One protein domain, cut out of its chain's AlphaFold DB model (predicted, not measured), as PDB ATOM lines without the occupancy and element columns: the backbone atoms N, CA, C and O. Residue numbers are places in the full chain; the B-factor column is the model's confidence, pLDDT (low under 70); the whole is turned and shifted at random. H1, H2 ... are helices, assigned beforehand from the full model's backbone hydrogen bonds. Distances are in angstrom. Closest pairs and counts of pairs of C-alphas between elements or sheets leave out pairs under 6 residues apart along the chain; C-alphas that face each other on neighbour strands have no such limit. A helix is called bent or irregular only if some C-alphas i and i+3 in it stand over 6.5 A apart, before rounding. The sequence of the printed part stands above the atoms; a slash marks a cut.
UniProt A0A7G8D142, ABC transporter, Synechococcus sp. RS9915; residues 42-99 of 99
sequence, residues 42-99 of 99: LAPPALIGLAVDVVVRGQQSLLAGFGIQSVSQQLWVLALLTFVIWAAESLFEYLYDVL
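Overview. This is residues 42 to 99 of the 99 residues of the protein "ABC transporter" of Synechococcus sp. RS9915 (UniProt A0A7G8D142). Two helices run side by side in opposite ways, the long H3 and the shorter H1, and the short helix H2 lies in the turn that joins them at one end. At the other end H3 reaches far past H1, and residues 87 to 99, of which 87 to 98 belong to H3, stand free and stick out as an arm that makes much of the length. The printed part has 58 residues with three named helices, in the order H1, H2, H3 along the chain, and no named strand; the class is all helix. The whole is loose, with a radius of gyration of the C-alphas of 14.1 A, and the C-alphas span 46 by 17 by 15 A.

Arrangement. H3, residues 71 to 98, is the longest helix. H1, residues 43 to 60, touches it, and the closest C-alphas of the two are those of Gly 58 and Val 71, 5.6 A apart. Their lines stand at a shallow tilt of 6 degrees, and they run opposite ways; the line of H1 is a rough one. H1 has a kink of 58 degrees near residue 54 and is irregular, with C-alphas 56 and 59 9.3 A apart. H2, residues 62 to 65, touches H1 with residues 50 to 58 of H1 alone; the closest C-alphas are those of Asp 53 and Leu 62, 7.3 A apart. H2 and H3 are close but not clearly touching, with the C-alphas of Leu 63 and Gln 74 closest at 6.6 A. In H3 every O i to N i+4 pair is within hydrogen-bond range, in H1 12 of 14 are, and H2 is too short for such a pair, while its one O i to N i+3 pair is within range.

Along the chain. H3 has 28 residues and measures 40.5 A from C-alpha 71 at (173.357, 180.205, 123.991) to C-alpha 98 at (208.011, 167.945, 141.026). H1 has 18 residues and measures 21.9 A, beginning with C-alpha 43 at (188.040, 166.741, 127.810). H2 has four residues, Leu 62 to Gly 65, and measures 5.3 A.

Size, cuts and confidence. The two C-alphas farthest apart are those of Gln 59 and Leu 99, at 45.9 A. Without the stretch that stands free, the body has 45 residues and spans 27 by 15 by 14 A. The printed part runs from residue 42 to residue 99, the chain's last, and has no cut. The links H1 to H2 and H2 to H3 are tight, with 1 and 5 residues. The mean pLDDT of the printed part is 80.2; residues 59, 63 to 65, 67 to 68, 96 to 97 and 99 are under 70.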
ATOM      1  N   LEU A  42     191.061 163.869 127.501       85.62
ATOM      2  CA  LEU A  42     189.825 163.526 126.782       85.62
ATOM      3  C   LEU A  42     188.784 164.655 126.807       85.62
ATOM      4  O   LEU A  42     187.808 164.640 126.048       85.62
ATOM      5  N   ALA A  43     188.974 165.649 127.667       85.75
ATOM      6  CA  ALA A  43     188.040 166.741 127.810       85.75
ATOM      7  C   ALA A  43     188.026 167.713 126.607       85.75
ATOM      8  O   ALA A  43     186.924 168.112 126.236       85.75
ATOM      9  N   PRO A  44     189.139 168.050 125.913       83.75
ATOM     10  CA  PRO A  44     189.096 168.898 124.719       83.75
ATOM     11  C   PRO A  44     188.195 168.351 123.597       83.75
ATOM     12  O   PRO A  44     187.334 169.101 123.134       83.75
ATOM     13  N   PRO A  45     188.270 167.064 123.189       87.81
ATOM     14  CA  PRO A  45     187.309 166.495 122.238       87.81
ATOM     15  C   PRO A  45     185.849 166.613 122.698       87.81
ATOM     16  O   PRO A  45     184.975 166.965 121.904       87.81
ATOM     17  N   ALA A  46     185.582 166.357 123.982       86.81
ATOM     18  CA  ALA A  46     184.240 166.466 124.548       86.81
ATOM     19  C   ALA A  46     183.734 167.921 124.557       86.81
ATOM     20  O   ALA A  46     182.593 168.175 124.176       86.81
ATOM     21  N   LEU A  47     184.589 168.878 124.927       86.50
ATOM     22  CA  LEU A  47     184.294 170.312 124.922       86.50
ATOM     23  C   LEU A  47     184.027 170.832 123.512       86.50
ATOM     24  O   LEU A  47     183.089 171.600 123.324       86.50
ATOM     25  N   ILE A  48     184.800 170.391 122.517       87.94
ATOM     26  CA  ILE A  48     184.561 170.739 121.112       87.94
ATOM     27  C   ILE A  48     183.193 170.211 120.672       87.94
ATOM     28  O   ILE A  48     182.411 170.963 120.094       87.94
ATOM     29  N   GLY A  49     182.862 168.954 120.985       89.00
ATOM     30  CA  GLY A  49     181.548 168.381 120.685       89.00
ATOM     31  C   GLY A  49     180.402 169.159 121.338       89.00
ATOM     32  O   GLY A  49     179.404 169.453 120.685       89.00
ATOM     33  N   LEU A  50     180.582 169.558 122.599       85.75
ATOM     34  CA  LEU A  50     179.617 170.367 123.338       85.75
ATOM     35  C   LEU A  50     179.476 171.775 122.733       85.75
ATOM     36  O   LEU A  50     178.364 172.263 122.567       85.75
ATOM     37  N   ALA A  51     180.580 172.420 122.350       85.31
ATOM     38  CA  ALA A  51     180.568 173.732 121.707       85.31
ATOM     39  C   ALA A  51     179.865 173.696 120.344       85.31
ATOM     40  O   ALA A  51     179.054 174.573 120.047       85.31
ATOM     41  N   VAL A  52     180.129 172.669 119.531       87.50
ATOM     42  CA  VAL A  52     179.439 172.462 118.252       87.50
ATOM     43  C   VAL A  52     177.948 172.214 118.482       87.50
ATOM     44  O   VAL A  52     177.131 172.811 117.789       87.50
ATOM     45  N   ASP A  53     177.574 171.403 119.474       87.06
ATOM     46  CA  ASP A  53     176.169 171.163 119.826       87.06
ATOM     47  C   ASP A  53     175.444 172.462 120.217       87.06
ATOM     48  O   ASP A  53     174.352 172.741 119.721       87.06
ATOM     49  N   VAL A  54     176.088 173.308 121.023       85.94
ATOM     50  CA  VAL A  54     175.583 174.633 121.412       85.94
ATOM     51  C   VAL A  54     175.418 175.556 120.207       85.94
ATOM     52  O   VAL A  54     174.380 176.196 120.067       85.94
ATOM     53  N   VAL A  55     176.405 175.623 119.311       83.69
ATOM     54  CA  VAL A  55     176.356 176.514 118.139       83.69
ATOM     55  C   VAL A  55     175.339 176.033 117.097       83.69
ATOM     56  O   VAL A  55     174.660 176.855 116.488       83.69
ATOM     57  N   VAL A  56     175.208 174.719 116.897       84.62
ATOM     58  CA  VAL A  56     174.325 174.135 115.873       84.62
ATOM     59  C   VAL A  56     172.879 174.030 116.358       84.62
ATOM     60  O   VAL A  56     171.961 174.349 115.607       84.62
ATOM     61  N   ARG A  57     172.653 173.573 117.598       80.50
ATOM     62  CA  ARG A  57     171.303 173.328 118.139       80.50
ATOM     63  C   ARG A  57     170.777 174.461 119.013       80.50
ATOM     64  O   ARG A  57     169.567 174.541 119.224       80.50
ATOM     65  N   GLY A  58     171.642 175.331 119.532       78.81
ATOM     66  CA  GLY A  58     171.268 176.499 120.329       78.81
ATOM     67  C   GLY A  58     170.346 176.168 121.510       78.81
ATOM     68  O   GLY A  58     170.756 175.569 122.500       78.81
ATOM     69  N   GLN A  59     169.075 176.556 121.387       69.00
ATOM     70  CA  GLN A  59     168.016 176.341 122.387       69.00
ATOM     71  C   GLN A  59     167.581 174.869 122.538       69.00
ATOM     72  O   GLN A  59     166.842 174.543 123.461       69.00
ATOM     73  N   GLN A  60     168.013 173.976 121.643       70.12
ATOM     74  CA  GLN A  60     167.805 172.524 121.735       70.12
ATOM     75  C   GLN A  60     169.112 171.763 122.014       70.12
ATOM     76  O   GLN A  60     169.174 170.551 121.799       70.12
ATOM     77  N   SER A  61     170.174 172.457 122.435       73.50
ATOM     78  CA  SER A  61     171.426 171.807 122.825       73.50
ATOM     79  C   SER A  61     171.237 170.966 124.088       73.50
ATOM     80  O   SER A  61     170.300 171.172 124.868       73.50
ATOM     81  N   LEU A  62     172.152 170.030 124.331       71.69
ATOM     82  CA  LEU A  62     172.129 169.198 125.535       71.69
ATOM     83  C   LEU A  62     172.089 170.048 126.818       71.69
ATOM     84  O   LEU A  62     171.391 169.688 127.762       71.69
ATOM     85  N   LEU A  63     172.754 171.213 126.837       66.06
ATOM     86  CA  LEU A  63     172.716 172.153 127.967       66.06
ATOM     87  C   LEU A  63     171.368 172.867 128.127       66.06
ATOM     88  O   LEU A  63     170.984 173.193 129.251       66.06
ATOM     89  N   ALA A  64     170.631 173.091 127.037       68.56
ATOM     90  CA  ALA A  64     169.281 173.640 127.112       68.56
ATOM     91  C   ALA A  64     168.310 172.672 127.803       68.56
ATOM     92  O   ALA A  64     167.452 173.111 128.569       68.56
ATOM     93  N   GLY A  65     168.515 171.360 127.628       68.75
ATOM     94  CA  GLY A  65     167.790 170.314 128.358       68.75
ATOM     95  C   GLY A  65     168.016 170.338 129.876       68.75
ATOM     96  O   GLY A  65     167.144 169.912 130.628       68.75
ATOM     97  N   PHE A  66     169.138 170.900 130.339       70.12
ATOM     98  CA  PHE A  66     169.431 171.122 131.761       70.12
ATOM     99  C   PHE A  66     168.881 172.454 132.309       70.12
ATOM    100  O   PHE A  66     169.096 172.767 133.479       70.12
ATOM    101  N   GLY A  67     168.160 173.239 131.499       68.38
ATOM    102  CA  GLY A  67     167.520 174.494 131.916       68.38
ATOM    103  C   GLY A  67     168.266 175.772 131.520       68.38
ATOM    104  O   GLY A  67     167.792 176.866 131.823       68.38
ATOM    105  N   ILE A  68     169.397 175.673 130.810       67.62
ATOM    106  CA  ILE A  68     170.166 176.833 130.333       67.62
ATOM    107  C   ILE A  68     169.746 177.153 128.898       67.62
ATOM    108  O   ILE A  68     170.331 176.653 127.944       67.62
ATOM    109  N   GLN A  69     168.717 177.978 128.722       72.00
ATOM    110  CA  GLN A  69     168.124 178.237 127.399       72.00
ATOM    111  C   GLN A  69     168.939 179.212 126.532       72.00
ATOM    112  O   GLN A  69     168.884 179.158 125.303       72.00
ATOM    113  N   SER A  70     169.719 180.105 127.154       79.75
ATOM    114  CA  SER A  70     170.505 181.093 126.410       79.75
ATOM    115  C   SER A  70     171.840 180.524 125.941       79.75
ATOM    116  O   SER A  70     172.691 180.163 126.757       79.75
ATOM    117  N   VAL A  71     172.076 180.567 124.628       78.25
ATOM    118  CA  VAL A  71     173.357 180.205 123.991       78.25
ATOM    119  C   VAL A  71     174.537 180.951 124.625       78.25
ATOM    120  O   VAL A  71     175.591 180.365 124.850       78.25
ATOM    121  N   SER A  72     174.361 182.223 125.004       81.38
ATOM    122  CA  SER A  72     175.417 183.004 125.664       81.38
ATOM    123  C   SER A  72     175.832 182.425 127.021       81.38
ATOM    124  O   SER A  72     177.020 182.379 127.328       81.38
ATOM    125  N   GLN A  73     174.878 181.941 127.824       82.62
ATOM    126  CA  GLN A  73     175.178 181.290 129.102       82.62
ATOM    127  C   GLN A  73     175.837 179.927 128.889       82.62
ATOM    128  O   GLN A  73     176.775 179.594 129.606       82.62
ATOM    129  N   GLN A  74     175.399 179.169 127.879       80.50
ATOM    130  CA  GLN A  74     176.021 177.892 127.519       80.50
ATOM    131  C   GLN A  74     177.497 178.079 127.136       80.50
ATOM    132  O   GLN A  74     178.346 177.319 127.597       80.50
ATOM    133  N   LEU A  75     177.820 179.127 126.370       84.69
ATOM    134  CA  LEU A  75     179.200 179.472 126.011       84.69
ATOM    135  C   LEU A  75     180.039 179.907 127.221       84.69
ATOM    136  O   LEU A  75     181.196 179.508 127.327       84.69
ATOM    137  N   TRP A  76     179.469 180.666 128.162       87.12
ATOM    138  CA  TRP A  76     180.161 181.018 129.410       87.12
ATOM    139  C   TRP A  76     180.469 179.797 130.278       87.12
ATOM    140  O   TRP A  76     181.569 179.689 130.820       87.12
ATOM    141  N   VAL A  77     179.528 178.856 130.378       85.94
ATOM    142  CA  VAL A  77     179.739 177.579 131.073       85.94
ATOM    143  C   VAL A  77     180.845 176.772 130.390       85.94
ATOM    144  O   VAL A  77     181.740 176.276 131.068       85.94
ATOM    145  N   LEU A  78     180.838 176.704 129.056       87.38
ATOM    146  CA  LEU A  78     181.893 176.075 128.252       87.38
ATOM    147  C   LEU A  78     183.270 176.702 128.475       87.38
ATOM    148  O   LEU A  78     184.257 175.980 128.619       87.38
ATOM    149  N   ALA A  79     183.342 178.031 128.528       87.75
ATOM    150  CA  ALA A  79     184.583 178.752 128.788       87.75
ATOM    151  C   ALA A  79     185.124 178.444 130.191       87.75
ATOM    152  O   ALA A  79     186.310 178.152 130.345       87.75
ATOM    153  N   LEU A  80     184.252 178.436 131.205       90.25
ATOM    154  CA  LEU A  80     184.630 178.090 132.574       90.25
ATOM    155  C   LEU A  80     185.108 176.635 132.682       90.25
ATOM    156  O   LEU A  80     186.136 176.376 133.298       90.25
ATOM    157  N   LEU A  81     184.393 175.694 132.058       87.56
ATOM    158  CA  LEU A  81     184.787 174.284 131.997       87.56
ATOM    159  C   LEU A  81     186.162 174.119 131.349       87.56
ATOM    160  O   LEU A  81     187.026 173.462 131.921       87.56
ATOM    161  N   THR A  82     186.378 174.763 130.200       88.00
ATOM    162  CA  THR A  82     187.674 174.766 129.507       88.00
ATOM    163  C   THR A  82     188.789 175.260 130.423       88.00
ATOM    164  O   THR A  82     189.814 174.597 130.545       88.00
ATOM    165  N   PHE A  83     188.575 176.384 131.112       89.75
ATOM    166  CA  PHE A  83     189.555 176.938 132.044       89.75
ATOM    167  C   PHE A  83     189.871 175.982 133.201       89.75
ATOM    168  O   PHE A  83     191.038 175.777 133.524       89.75
ATOM    169  N   VAL A  84     188.850 175.370 133.812       88.06
ATOM    170  CA  VAL A  84     189.030 174.423 134.924       88.06
ATOM    171  C   VAL A  84     189.796 173.179 134.477       88.06
ATOM    172  O   VAL A  84     190.680 172.728 135.198       88.06
ATOM    173  N   ILE A  85     189.482 172.647 133.296       86.50
ATOM    174  CA  ILE A  85     190.171 171.487 132.719       86.50
ATOM    175  C   ILE A  85     191.647 171.809 132.487       86.50
ATOM    176  O   ILE A  85     192.498 171.067 132.963       86.50
ATOM    177  N   TRP A  86     191.948 172.941 131.846       85.25
ATOM    178  CA  TRP A  86     193.327 173.375 131.599       85.25
ATOM    179  C   TRP A  86     194.110 173.626 132.892       85.25
ATOM    180  O   TRP A  86     195.276 173.250 133.005       85.25
ATOM    181  N   ALA A  87     193.479 174.253 133.888       86.12
ATOM    182  CA  ALA A  87     194.103 174.495 135.185       86.12
ATOM    183  C   ALA A  87     194.381 173.185 135.937       86.12
ATOM    184  O   ALA A  87     195.422 173.057 136.578       86.12
ATOM    185  N   ALA A  88     193.465 172.216 135.853       83.25
ATOM    186  CA  ALA A  88     193.637 170.896 136.438       83.25
ATOM    187  C   ALA A  88     194.765 170.119 135.744       83.25
ATOM    188  O   ALA A  88     195.666 169.656 136.433       83.25
ATOM    189  N   GLU A  89     194.749 170.035 134.412       79.25
ATOM    190  CA  GLU A  89     195.806 169.432 133.586       79.25
ATOM    191  C   GLU A  89     197.183 170.002 133.958       79.25
ATOM    192  O   GLU A  89     198.061 169.267 134.406       79.25
ATOM    193  N   SER A  90     197.318 171.332 133.945       81.88
ATOM    194  CA  SER A  90     198.567 172.015 134.313       81.88
ATOM    195  C   SER A  90     199.018 171.701 135.747       81.88
ATOM    196  O   SER A  90     200.208 171.541 136.019       81.88
ATOM    197  N   LEU A  91     198.076 171.621 136.693       81.56
ATOM    198  CA  LEU A  91     198.377 171.307 138.089       81.56
ATOM    199  C   LEU A  91     198.850 169.856 138.252       81.56
ATOM    200  O   LEU A  91     199.770 169.605 139.029       81.56
ATOM    201  N   PHE A  92     198.233 168.906 137.549       76.69
ATOM    202  CA  PHE A  92     198.623 167.497 137.602       76.69
ATOM    203  C   PHE A  92     199.964 167.249 136.915       76.69
ATOM    204  O   PHE A  92     200.788 166.525 137.471       76.69
ATOM    205  N   GLU A  93     200.235 167.892 135.781       74.06
ATOM    206  CA  GLU A  93     201.562 167.849 135.161       74.06
ATOM    207  C   GLU A  93     202.639 168.412 136.094       74.06
ATOM    208  O   GLU A  93     203.667 167.768 136.303       74.06
ATOM    209  N   TYR A  94     202.385 169.553 136.743       78.75
ATOM    210  CA  TYR A  94     203.325 170.129 137.707       78.75
ATOM    211  C   TYR A  94     203.567 169.212 138.917       78.75
ATOM    212  O   TYR A  94     204.705 169.017 139.340       78.75
ATOM    213  N   LEU A  95     202.505 168.622 139.478       72.81
ATOM    214  CA  LEU A  95     202.628 167.675 140.590       72.81
ATOM    215  C   LEU A  95     203.377 166.399 140.190       72.81
ATOM    216  O   LEU A  95     204.012 165.795 141.050       72.81
ATOM    217  N   TYR A  96     203.296 165.983 138.925       67.44
ATOM    218  CA  TYR A  96     204.061 164.858 138.396       67.44
ATOM    219  C   TYR A  96     205.546 165.199 138.220       67.44
ATOM    220  O   TYR A  96     206.387 164.385 138.580       67.44
ATOM    221  N   ASP A  97     205.869 166.382 137.696       69.81
ATOM    222  CA  ASP A  97     207.256 166.783 137.417       69.81
ATOM    223  C   ASP A  97     208.056 167.093 138.699       69.81
ATOM    224  O   ASP A  97     209.262 166.872 138.774       69.81
ATOM    225  N   VAL A  98     207.379 167.580 139.746       71.50
ATOM    226  CA  VAL A  98     208.011 167.945 141.026       71.50
ATOM    227  C   VAL A  98     208.209 166.754 141.979       71.50
ATOM    228  O   VAL A  98     209.020 166.855 142.906       71.50
ATOM    229  N   LEU A  99     207.476 165.649 141.803       57.03
ATOM    230  CA  LEU A  99     207.411 164.522 142.749       57.03
ATOM    231  C   LEU A  99     208.284 163.324 142.343       57.03
ATOM    232  O   LEU A  99     209.007 162.816 143.236       57.03
TER     233      LEU A  99